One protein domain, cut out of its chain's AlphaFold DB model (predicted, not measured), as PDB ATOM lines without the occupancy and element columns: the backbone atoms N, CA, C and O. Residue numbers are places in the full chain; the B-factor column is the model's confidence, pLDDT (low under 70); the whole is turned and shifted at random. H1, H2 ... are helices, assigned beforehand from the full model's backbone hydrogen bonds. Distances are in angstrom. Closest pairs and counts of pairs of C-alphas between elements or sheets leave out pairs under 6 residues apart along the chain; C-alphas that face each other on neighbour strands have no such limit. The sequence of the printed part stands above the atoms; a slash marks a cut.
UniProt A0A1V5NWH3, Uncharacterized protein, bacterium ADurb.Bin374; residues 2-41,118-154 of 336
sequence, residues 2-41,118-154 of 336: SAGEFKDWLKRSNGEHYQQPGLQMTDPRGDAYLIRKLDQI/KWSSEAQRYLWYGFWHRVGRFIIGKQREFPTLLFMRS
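Overview. This is residues 2 to 41 and 118 to 154 of the 336 residues of an uncharacterized protein of bacterium ADurb.Bin374 (UniProt A0A1V5NWH3). A long helix, H3, packs with its first residues, 121 to 123, on the short helix H2 and extends away from there, making one end of the elongated outline; a second short helix, H1, packs on H2 at a steep tilt, and its first residue, Ala 3, comes near the beginning of H3. The unnamed stretch of residues 13 to 27 loops out toward the opposite end of the length, and the unnamed tail of residues 140 to 154 folds back from the far end of H3 toward its beginning. The printed part has 77 residues with three named helices, in the order H1, H2, H3, and no named strand; its class is all helix. The whole is compact by its radius of gyration of the C-alphas, 12.6 A, and spans 41 by 24 by 24 A.

Arrangement. H3, residues 121 to 139, is the longest helix and has a kink of 33 degrees near residue 132. It touches H2, residues 28 to 38, with residues 121 to 123 alone. The closest C-alphas of H2 and H3 are those of Asp 31 and Ala 123, 6.2 A apart. The two helices run the same way at a shallow tilt of 31 degrees. H2 also touches H1, residues 3 to 12, where the closest C-alphas are those of Leu 10 and Ala 32, 5.1 A apart. H1 and H2 run the same way at a steep tilt of 45 degrees. H1 and H3 are close but not clearly touching; their closest C-alphas are those of Ala 3 and Glu 122, 6.9 A apart, and their tilt is steep at 62 degrees. In H2 every pair of O i and N i+4 is within hydrogen-bond range, against 5 of 6 in H1 and 13 of 15 in H3.

Along the chain. H3 has 19 residues and measures 26.9 A from C-alpha 121 at (4.792, 2.252, 19.883) to C-alpha 139 at (26.444, 14.845, 10.010). H2 has 11 residues and measures 15.0 A from Pro 28 to Leu 38. H1 has 10 residues and measures 14.7 A, beginning with C-alpha 3 at (2.949, 5.061, 10.471).

Size, cuts and confidence. The two C-alphas farthest apart are those of Gly 22 and Ile 140, at 41.4 A. The link from H1 to H2, with 15 residues, is long. The link from H2 to H3 runs across the cut: residues 42 to 117 are not printed, and C-alphas 41 and 118 are 21.1 A apart. The mean pLDDT of the printed part is 78.1. The model's confidence is under 70 at residues 2 to 3, 13 to 15, 41, 130 and 143 to 153.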
ATOM      1  N   SER A   2      -1.798   4.181  11.357       69.12
ATOM      2  CA  SER A   2      -0.731   3.940  10.367       69.12
ATOM      3  C   SER A   2       0.516   4.778  10.678       69.12
ATOM      4  O   SER A   2       0.419   5.887  11.198       69.12
ATOM      5  N   ALA A   3       1.705   4.296  10.308       67.25
ATOM      6  CA  ALA A   3       2.949   5.061  10.471       67.25
ATOM      7  C   ALA A   3       2.976   6.380   9.663       67.25
ATOM      8  O   ALA A   3       3.792   7.257   9.952       67.25
ATOM      9  N   GLY A   4       2.116   6.518   8.644       75.12
ATOM     10  CA  GLY A   4       1.960   7.754   7.870       75.12
ATOM     11  C   GLY A   4       1.313   8.871   8.687       75.12
ATOM     12  O   GLY A   4       1.792   9.999   8.676       75.12
ATOM     13  N   GLU A   5       0.303   8.533   9.484       84.31
ATOM     14  CA  GLU A   5      -0.471   9.490  10.279       84.31
ATOM     15  C   GLU A   5       0.361  10.134  11.405       84.31
ATOM     16  O   GLU A   5       0.368  11.354  11.567       84.31
ATOM     17  N   PHE A   6       1.175   9.338  12.108       85.12
ATOM     18  CA  PHE A   6       2.094   9.843  13.136       85.12
ATOM     19  C   PHE A   6       3.134  10.827  12.566       85.12
ATOM     20  O   PHE A   6       3.427  11.870  13.154       85.12
ATOM     21  N   LYS A   7       3.687  10.516  11.383       82.69
ATOM     22  CA  LYS A   7       4.644  11.392  10.682       82.69
ATOM     23  C   LYS A   7       4.003  12.696  10.226       82.69
ATOM     24  O   LYS A   7       4.684  13.720  10.195       82.69
ATOM     25  N   ASP A   8       2.730  12.656   9.859       85.19
ATOM     26  CA  ASP A   8       1.981  13.846   9.487       85.19
ATOM     27  C   ASP A   8       1.785  14.771  10.690       85.19
ATOM     28  O   ASP A   8       2.036  15.972  10.578       85.19
ATOM     29  N   TRP A   9       1.432  14.243  11.864       87.69
ATOM     30  CA  TRP A   9       1.305  15.059  13.077       87.69
ATOM     31  C   TRP A   9       2.615  15.723  13.496       87.69
ATOM     32  O   TRP A   9       2.599  16.910  13.811       87.69
ATOM     33  N   LEU A  10       3.750  15.023  13.387       81.44
ATOM     34  CA  LEU A  10       5.083  15.602  13.615       81.44
ATOM     35  C   LEU A  10       5.381  16.830  12.732       81.44
ATOM     36  O   LEU A  10       6.207  17.663  13.102       81.44
ATOM     37  N   LYS A  11       4.758  16.929  11.549       80.75
ATOM     38  CA  LYS A  11       5.002  17.999  10.569       80.75
ATOM     39  C   LYS A  11       3.966  19.121  10.610       80.75
ATOM     40  O   LYS A  11       4.303  20.246  10.262       80.75
ATOM     41  N   ARG A  12       2.710  18.813  10.958       73.88
ATOM     42  CA  ARG A  12       1.563  19.720  10.768       73.88
ATOM     43  C   ARG A  12       1.499  20.867  11.777       73.88
ATOM     44  O   ARG A  12       1.031  21.937  11.409       73.88
ATOM     45  N   SER A  13       1.926  20.675  13.025       67.69
ATOM     46  CA  SER A  13       2.021  21.779  13.990       67.69
ATOM     47  C   SER A  13       2.959  21.446  15.148       67.69
ATOM     48  O   SER A  13       3.271  20.284  15.403       67.69
ATOM     49  N   ASN A  14       3.367  22.476  15.889       68.12
ATOM     50  CA  ASN A  14       4.132  22.332  17.131       68.12
ATOM     51  C   ASN A  14       3.251  21.894  18.318       68.12
ATOM     52  O   ASN A  14       3.687  21.929  19.464       68.12
ATOM     53  N   GLY A  15       1.987  21.537  18.065       69.56
ATOM     54  CA  GLY A  15       1.027  21.152  19.090       69.56
ATOM     55  C   GLY A  15       0.731  22.251  20.102       69.56
ATOM     56  O   GLY A  15       0.387  21.924  21.228       69.56
ATOM     57  N   GLU A  16       0.867  23.534  19.750       72.81
ATOM     58  CA  GLU A  16       0.728  24.668  20.683       72.81
ATOM     59  C   GLU A  16      -0.594  24.680  21.452       72.81
ATOM     60  O   GLU A  16      -0.570  24.965  22.647       72.81
ATOM     61  N   HIS A  17      -1.685  24.219  20.837       79.62
ATOM     62  CA  HIS A  17      -3.012  24.102  21.458       79.62
ATOM     63  C   HIS A  17      -3.420  22.663  21.788       79.62
ATOM     64  O   HIS A  17      -4.580  22.395  22.081       79.62
ATOM     65  N   TYR A  18      -2.493  21.705  21.703       88.25
ATOM     66  CA  TYR A  18      -2.817  20.330  22.050       88.25
ATOM     67  C   TYR A  18      -2.968  20.158  23.560       88.25
ATOM     68  O   TYR A  18      -2.051  20.499  24.317       88.25
ATOM     69  N   GLN A  19      -4.084  19.558  23.954       90.19
ATOM     70  CA  GLN A  19      -4.302  18.967  25.262       90.19
ATOM     71  C   GLN A  19      -4.910  17.579  25.054       90.19
ATOM     72  O   GLN A  19      -5.803  17.397  24.222       90.19
ATOM     73  N   GLN A  20      -4.397  16.600  25.789       92.69
ATOM     74  CA  GLN A  20      -4.920  15.246  25.804       92.69
ATOM     75  C   GLN A  20      -6.385  15.285  26.282       92.69
ATOM     76  O   GLN A  20      -6.664  15.874  27.325       92.69
ATOM     77  N   PRO A  21      -7.333  14.676  25.550       90.06
ATOM     78  CA  PRO A  21      -8.767  14.875  25.791       90.06
ATOM     79  C   PRO A  21      -9.303  14.198  27.065       90.06
ATOM     80  O   PRO A  21     -10.456  14.400  27.427       90.06
ATOM     81  N   GLY A  22      -8.502  13.364  27.727       93.50
ATOM     82  CA  GLY A  22      -8.863  12.636  28.942       93.50
ATOM     83  C   GLY A  22      -7.797  11.602  29.297       93.50
ATOM     84  O   GLY A  22      -6.766  11.534  28.627       93.50
ATOM     85  N   LEU A  23      -8.037  10.777  30.319       96.19
ATOM     86  CA  LEU A  23      -7.066   9.770  30.758       96.19
ATOM     87  C   LEU A  23      -6.764   8.747  29.660       96.19
ATOM     88  O   LEU A  23      -7.601   7.921  29.298       96.19
ATOM     89  N   GLN A  24      -5.534   8.794  29.161       95.38
ATOM     90  CA  GLN A  24      -4.989   7.863  28.185       95.38
ATOM     91  C   GLN A  24      -3.532   7.601  28.544       95.38
ATOM     92  O   GLN A  24      -2.671   8.462  28.386       95.38
ATOM     93  N   MET A  25      -3.234   6.376  28.977       95.00
ATOM     94  CA  MET A  25      -1.869   5.980  29.344       95.00
ATOM     95  C   MET A  25      -0.896   6.043  28.162       95.00
ATOM     96  O   MET A  25       0.321   6.023  28.336       95.00
ATOM     97  N   THR A  26      -1.418   6.092  26.940       94.88
ATOM     98  CA  THR A  26      -0.661   6.223  25.701       94.88
ATOM     99  C   THR A  26      -1.466   7.070  24.728       94.88
ATOM    100  O   THR A  26      -2.632   6.779  24.480       94.88
ATOM    101  N   ASP A  27      -0.825   8.088  24.160       94.50
ATOM    102  CA  ASP A  27      -1.454   9.061  23.268       94.50
ATOM    103  C   ASP A  27      -0.508   9.352  22.094       94.50
ATOM    104  O   ASP A  27       0.351  10.231  22.186       94.50
ATOM    105  N   PRO A  28      -0.627   8.609  20.978       93.56
ATOM    106  CA  PRO A  28       0.291   8.757  19.856       93.56
ATOM    107  C   PRO A  28       0.267  10.151  19.217       93.56
ATOM    108  O   PRO A  28       1.277  10.598  18.672       93.56
ATOM    109  N   ARG A  29      -0.868  10.855  19.279       92.50
ATOM    110  CA  ARG A  29      -0.989  12.207  18.728       92.50
ATOM    111  C   ARG A  29      -0.276  13.216  19.617       92.50
ATOM    112  O   ARG A  29       0.532  13.998  19.116       92.50
ATOM    113  N   GLY A  30      -0.531  13.162  20.921       92.25
ATOM    114  CA  GLY A  30       0.190  13.960  21.904       92.25
ATOM    115  C   GLY A  30       1.689  13.687  21.877       92.25
ATOM    116  O   GLY A  30       2.474  14.630  21.883       92.25
ATOM    117  N   ASP A  31       2.097  12.424  21.745       92.06
ATOM    118  CA  ASP A  31       3.505  12.042  21.655       92.06
ATOM    119  C   ASP A  31       4.200  12.655  20.433       92.06
ATOM    120  O   ASP A  31       5.321  13.150  20.549       92.06
ATOM    121  N   ALA A  32       3.545  12.652  19.266       89.56
ATOM    122  CA  ALA A  32       4.081  13.278  18.059       89.56
ATOM    123  C   ALA A  32       4.340  14.778  18.279       89.56
ATOM    124  O   ALA A  32       5.416  15.285  17.958       89.56
ATOM    125  N   TYR A  33       3.380  15.487  18.872       89.81
ATOM    126  CA  TYR A  33       3.528  16.911  19.172       89.81
ATOM    127  C   TYR A  33       4.576  17.188  20.251       89.81
ATOM    128  O   TYR A  33       5.372  18.115  20.105       89.81
ATOM    129  N   LEU A  34       4.615  16.370  21.304       86.75
ATOM    130  CA  LEU A  34       5.609  16.468  22.365       86.75
ATOM    131  C   LEU A  34       7.022  16.288  21.808       86.75
ATOM    132  O   LEU A  34       7.890  17.114  22.063       86.75
ATOM    133  N   ILE A  35       7.247  15.258  20.988       84.06
ATOM    134  CA  ILE A  35       8.539  15.034  20.328       84.06
ATOM    135  C   ILE A  35       8.907  16.230  19.447       84.06
ATOM    136  O   ILE A  35      10.044  16.692  19.498       84.06
ATOM    137  N   ARG A  36       7.954  16.779  18.680       82.00
ATOM    138  CA  ARG A  36       8.213  17.957  17.844       82.00
ATOM    139  C   ARG A  36       8.645  19.169  18.670       82.00
ATOM    140  O   ARG A  36       9.553  19.873  18.236       82.00
ATOM    141  N   LYS A  37       8.019  19.398  19.829       80.31
ATOM    142  CA  LYS A  37       8.422  20.453  20.768       80.31
ATOM    143  C   LYS A  37       9.809  20.194  21.344       80.31
ATOM    144  O   LYS A  37      10.638  21.094  21.329       80.31
ATOM    145  N   LEU A  38      10.082  18.971  21.798       77.50
ATOM    146  CA  LEU A  38      11.386  18.594  22.352       77.50
ATOM    147  C   LEU A  38      12.520  18.751  21.325       77.50
ATOM    148  O   LEU A  38      13.624  19.140  21.693       77.50
ATOM    149  N   ASP A  39      12.251  18.499  20.043       74.00
ATOM    150  CA  ASP A  39      13.210  18.704  18.950       74.00
ATOM    151  C   ASP A  39      13.542  20.193  18.701       74.00
ATOM    152  O   ASP A  39      14.545  20.475  18.057       74.00
ATOM    153  N   GLN A  40      12.742  21.145  19.198       72.31
ATOM    154  CA  GLN A  40      12.996  22.593  19.061       72.31
ATOM    155  C   GLN A  40      13.809  23.178  20.214       72.31
ATOM    156  O   GLN A  40      14.195  24.347  20.180       72.31
ATOM    157  N   ILE A  41      14.048  22.390  21.260       69.19
ATOM    158  CA  ILE A  41      14.722  22.872  22.458       69.19
ATOM    159  C   ILE A  41      16.209  23.055  22.134       69.19
ATOM    160  O   ILE A  41      16.850  22.107  21.670       69.19
ATOM    161  N   LYS A 118       3.039   6.178  29.129       91.88
ATOM    162  CA  LYS A 118       4.086   5.619  28.271       91.88
ATOM    163  C   LYS A 118       4.073   6.281  26.899       91.88
ATOM    164  O   LYS A 118       3.053   6.774  26.422       91.88
ATOM    165  N   TRP A 119       5.236   6.248  26.260       91.19
ATOM    166  CA  TRP A 119       5.353   6.514  24.834       91.19
ATOM    167  C   TRP A 119       4.611   5.441  24.037       91.19
ATOM    168  O   TRP A 119       4.804   4.249  24.286       91.19
ATOM    169  N   SER A 120       3.839   5.868  23.045       92.56
ATOM    170  CA  SER A 120       3.245   5.008  22.021       92.56
ATOM    171  C   SER A 120       4.298   4.225  21.252       92.56
ATOM    172  O   SER A 120       5.461   4.619  21.161       92.56
ATOM    173  N   SER A 121       3.887   3.105  20.659       90.12
ATOM    174  CA  SER A 121       4.792   2.252  19.883       90.12
ATOM    175  C   SER A 121       5.447   3.009  18.717       90.12
ATOM    176  O   SER A 121       6.618   2.808  18.397       90.12
ATOM    177  N   GLU A 122       4.715   3.942  18.116       89.00
ATOM    178  CA  GLU A 122       5.142   4.816  17.035       89.00
ATOM    179  C   GLU A 122       6.149   5.851  17.524       89.00
ATOM    180  O   GLU A 122       7.188   6.031  16.886       89.00
ATOM    181  N   ALA A 123       5.897   6.463  18.684       88.75
ATOM    182  CA  ALA A 123       6.844   7.353  19.338       88.75
ATOM    183  C   ALA A 123       8.129   6.619  19.722       88.75
ATOM    184  O   ALA A 123       9.211   7.095  19.399       88.75
ATOM    185  N   GLN A 124       8.036   5.425  20.312       86.12
ATOM    186  CA  GLN A 124       9.198   4.595  20.636       86.12
ATOM    187  C   GLN A 124      10.014   4.257  19.386       86.12
ATOM    188  O   GLN A 124      11.230   4.417  19.391       86.12
ATOM    189  N   ARG A 125       9.364   3.863  18.283       83.44
ATOM    190  CA  ARG A 125      10.038   3.611  16.996       83.44
ATOM    191  C   ARG A 125      10.655   4.875  16.405       83.44
ATOM    192  O   ARG A 125      11.728   4.801  15.814       83.44
ATOM    193  N   TYR A 126       9.997   6.024  16.535       80.06
ATOM    194  CA  TYR A 126      10.490   7.297  16.016       80.06
ATOM    195  C   TYR A 126      11.671   7.832  16.827       80.06
ATOM    196  O   TYR A 126      12.668   8.270  16.253       80.06
ATOM    197  N   LEU A 127      11.584   7.759  18.152       78.12
ATOM    198  CA  LEU A 127      12.709   7.995  19.042       78.12
ATOM    199  C   LEU A 127      13.819   6.990  18.729       78.12
ATOM    200  O   LEU A 127      14.970   7.413  18.688       78.12
ATOM    201  N   TRP A 128      13.472   5.729  18.391       75.19
ATOM    202  CA  TRP A 128      14.465   4.692  18.129       75.19
ATOM    203  C   TRP A 128      15.221   4.808  16.811       75.19
ATOM    204  O   TRP A 128      16.415   5.103  16.756       75.19
ATOM    205  N   TYR A 129      14.511   4.601  15.716       71.12
ATOM    206  CA  TYR A 129      15.078   4.601  14.374       71.12
ATOM    207  C   TYR A 129      15.215   6.012  13.798       71.12
ATOM    208  O   TYR A 129      16.142   6.294  13.037       71.12
ATOM    209  N   GLY A 130      14.313   6.925  14.171       66.38
ATOM    210  CA  GLY A 130      14.365   8.312  13.715       66.38
ATOM    211  C   GLY A 130      15.581   9.058  14.261       66.38
ATOM    212  O   GLY A 130      16.122   9.894  13.542       66.38
ATOM    213  N   PHE A 131      16.067   8.717  15.460       71.44
ATOM    214  CA  PHE A 131      17.296   9.289  16.012       71.44
ATOM    215  C   PHE A 131      18.499   9.053  15.092       71.44
ATOM    216  O   PHE A 131      19.094  10.021  14.625       71.44
ATOM    217  N   TRP A 132      18.806   7.798  14.743       73.69
ATOM    218  CA  TRP A 132      19.945   7.464  13.876       73.69
ATOM    219  C   TRP A 132      19.847   8.117  12.496       73.69
ATOM    220  O   TRP A 132      20.831   8.642  11.975       73.69
ATOM    221  N   HIS A 133      18.640   8.175  11.934       72.50
ATOM    222  CA  HIS A 133      18.399   8.877  10.679       72.50
ATOM    223  C   HIS A 133      18.638  10.393  10.805       72.50
ATOM    224  O   HIS A 133      19.266  10.999   9.935       72.50
ATOM    225  N   ARG A 134      18.175  11.033  11.888       72.06
ATOM    226  CA  ARG A 134      18.439  12.458  12.144       72.06
ATOM    227  C   ARG A 134      19.923  12.730  12.414       72.06
ATOM    228  O   ARG A 134      20.414  13.750  11.946       72.06
ATOM    229  N   VAL A 135      20.637  11.825  13.092       71.38
ATOM    230  CA  VAL A 135      22.089  11.940  13.334       71.38
ATOM    231  C   VAL A 135      22.817  11.926  11.997       71.38
ATOM    232  O   VAL A 135      23.603  12.829  11.723       71.38
ATOM    233  N   GLY A 136      22.470  10.979  11.121       73.31
ATOM    234  CA  GLY A 136      22.986  10.939   9.755       73.31
ATOM    235  C   GLY A 136      22.730  12.246   8.999       73.31
ATOM    236  O   GLY A 136      23.651  12.787   8.397       73.31
ATOM    237  N   ARG A 137      21.512  12.810   9.086       75.69
ATOM    238  CA  ARG A 137      21.166  14.100   8.451       75.69
ATOM    239  C   ARG A 137      21.920  15.304   9.021       75.69
ATOM    240  O   ARG A 137      22.219  16.220   8.258       75.69
ATOM    241  N   PHE A 138      22.201  15.311  10.322       72.56
ATOM    242  CA  PHE A 138      23.010  16.343  10.969       72.56
ATOM    243  C   PHE A 138      24.469  16.272  10.495       72.56
ATOM    244  O   PHE A 138      25.016  17.283  10.065       72.56
ATOM    245  N   ILE A 139      25.061  15.071  10.471       75.06
ATOM    246  CA  ILE A 139      26.444  14.845  10.010       75.06
ATOM    247  C   ILE A 139      26.636  15.305   8.556       75.06
ATOM    248  O   ILE A 139      27.653  15.911   8.233       75.06
ATOM    249  N   ILE A 140      25.648  15.079   7.682       83.50
ATOM    250  CA  ILE A 140      25.686  15.516   6.271       83.50
ATOM    251  C   ILE A 140      25.186  16.961   6.051       83.50
ATOM    252  O   ILE A 140      24.924  17.348   4.914       83.50
ATOM    253  N   GLY A 141      24.976  17.745   7.115       71.06
ATOM    254  CA  GLY A 141      24.602  19.166   7.038       71.06
ATOM    255  C   GLY A 141      23.172  19.465   6.561       71.06
ATOM    256  O   GLY A 141      22.815  20.626   6.375       71.06
ATOM    257  N   LYS A 142      22.321  18.444   6.384       71.75
ATOM    258  CA  LYS A 142      20.909  18.593   5.965       71.75
ATOM    259  C   LYS A 142      19.962  18.926   7.120       71.75
ATOM    260  O   LYS A 142      18.776  19.159   6.899       71.75
ATOM    261  N   GLN A 143      20.465  18.917   8.348       66.00
ATOM    262  CA  GLN A 143      19.741  19.311   9.548       66.00
ATOM    263  C   GLN A 143      20.678  20.171  10.402       66.00
ATOM    264  O   GLN A 143      21.771  19.727  10.735       66.00
ATOM    265  N   ARG A 144      20.268  21.403  10.731       58.28
ATOM    266  CA  ARG A 144      21.077  22.328  11.550       58.28
ATOM    267  C   ARG A 144      21.076  21.968  13.036       58.28
ATOM    268  O   ARG A 144      22.037  22.259  13.735       58.28
ATOM    269  N   GLU A 145      20.005  21.339  13.507       58.66
ATOM    270  CA  GLU A 145      19.798  21.005  14.917       58.66
ATOM    271  C   GLU A 145      20.194  19.550  15.185       58.66
ATOM    272  O   GLU A 145      19.749  18.637  14.479       58.66
ATOM    273  N   PHE A 146      21.041  19.330  16.194       56.25
ATOM    274  CA  PHE A 146      21.449  17.985  16.590       56.25
ATOM    275  C   PHE A 146      20.245  17.233  17.177       56.25
ATOM    276  O   PHE A 146      19.543  17.782  18.025       56.25
ATOM    277  N   PRO A 147      19.985  15.983  16.761       57.00
ATOM    278  CA  PRO A 147      18.854  15.228  17.268       57.00
ATOM    279  C   PRO A 147      18.990  14.890  18.743       57.00
ATOM    280  O   PRO A 147      19.973  14.320  19.212       57.00
ATOM    281  N   THR A 148      17.917  15.165  19.448       55.28
ATOM    282  CA  THR A 148      17.763  14.949  20.871       55.28
ATOM    283  C   THR A 148      17.900  13.464  21.230       55.28
ATOM    284  O   THR A 148      17.147  12.626  20.727       55.28
ATOM    285  N   LEU A 149      18.847  13.126  22.115       54.47
ATOM    286  CA  LEU A 149      19.028  11.783  22.695       54.47
ATOM    287  C   LEU A 149      17.950  11.532  23.772       54.47
ATOM    288  O   LEU A 149      18.234  11.365  24.952       54.47
ATOM    289  N   LEU A 150      16.678  11.545  23.363       55.56
ATOM    290  CA  LEU A 150      15.511  11.287  24.233       55.56
ATOM    291  C   LEU A 150      15.293   9.797  24.514       55.56
ATOM    292  O   LEU A 150      14.353   9.401  25.202       55.56
ATOM    293  N   PHE A 151      16.140   8.960  23.933       50.44
ATOM    294  CA  PHE A 151      16.086   7.525  24.071       50.44
ATOM    295  C   PHE A 151      16.099   7.065  25.522       50.44
ATOM    296  O   PHE A 151      16.894   7.551  26.320       50.44
ATOM    297  N   MET A 152      15.243   6.090  25.843       53.25
ATOM    298  CA  MET A 152      15.142   5.457  27.166       53.25
ATOM    299  C   MET A 152      14.700   6.393  28.306       53.25
ATOM    300  O   MET A 152      14.571   5.941  29.443       53.25
ATOM    301  N   ARG A 153      14.430   7.679  28.037       67.56
ATOM    302  CA  ARG A 153      13.895   8.602  29.042       67.56
ATOM    303  C   ARG A 153      12.388   8.396  29.189       67.56
ATOM    304  O   ARG A 153      11.651   8.288  28.206       67.56
ATOM    305  N   SER A 154      11.936   8.338  30.441       79.38
ATOM    306  CA  SER A 154      10.509   8.254  30.759       79.38
ATOM    307  C   SER A 154       9.763   9.448  30.156       79.38
ATOM    308  O   SER A 154      10.242  10.581  30.230       79.38
TER     309      SER A 154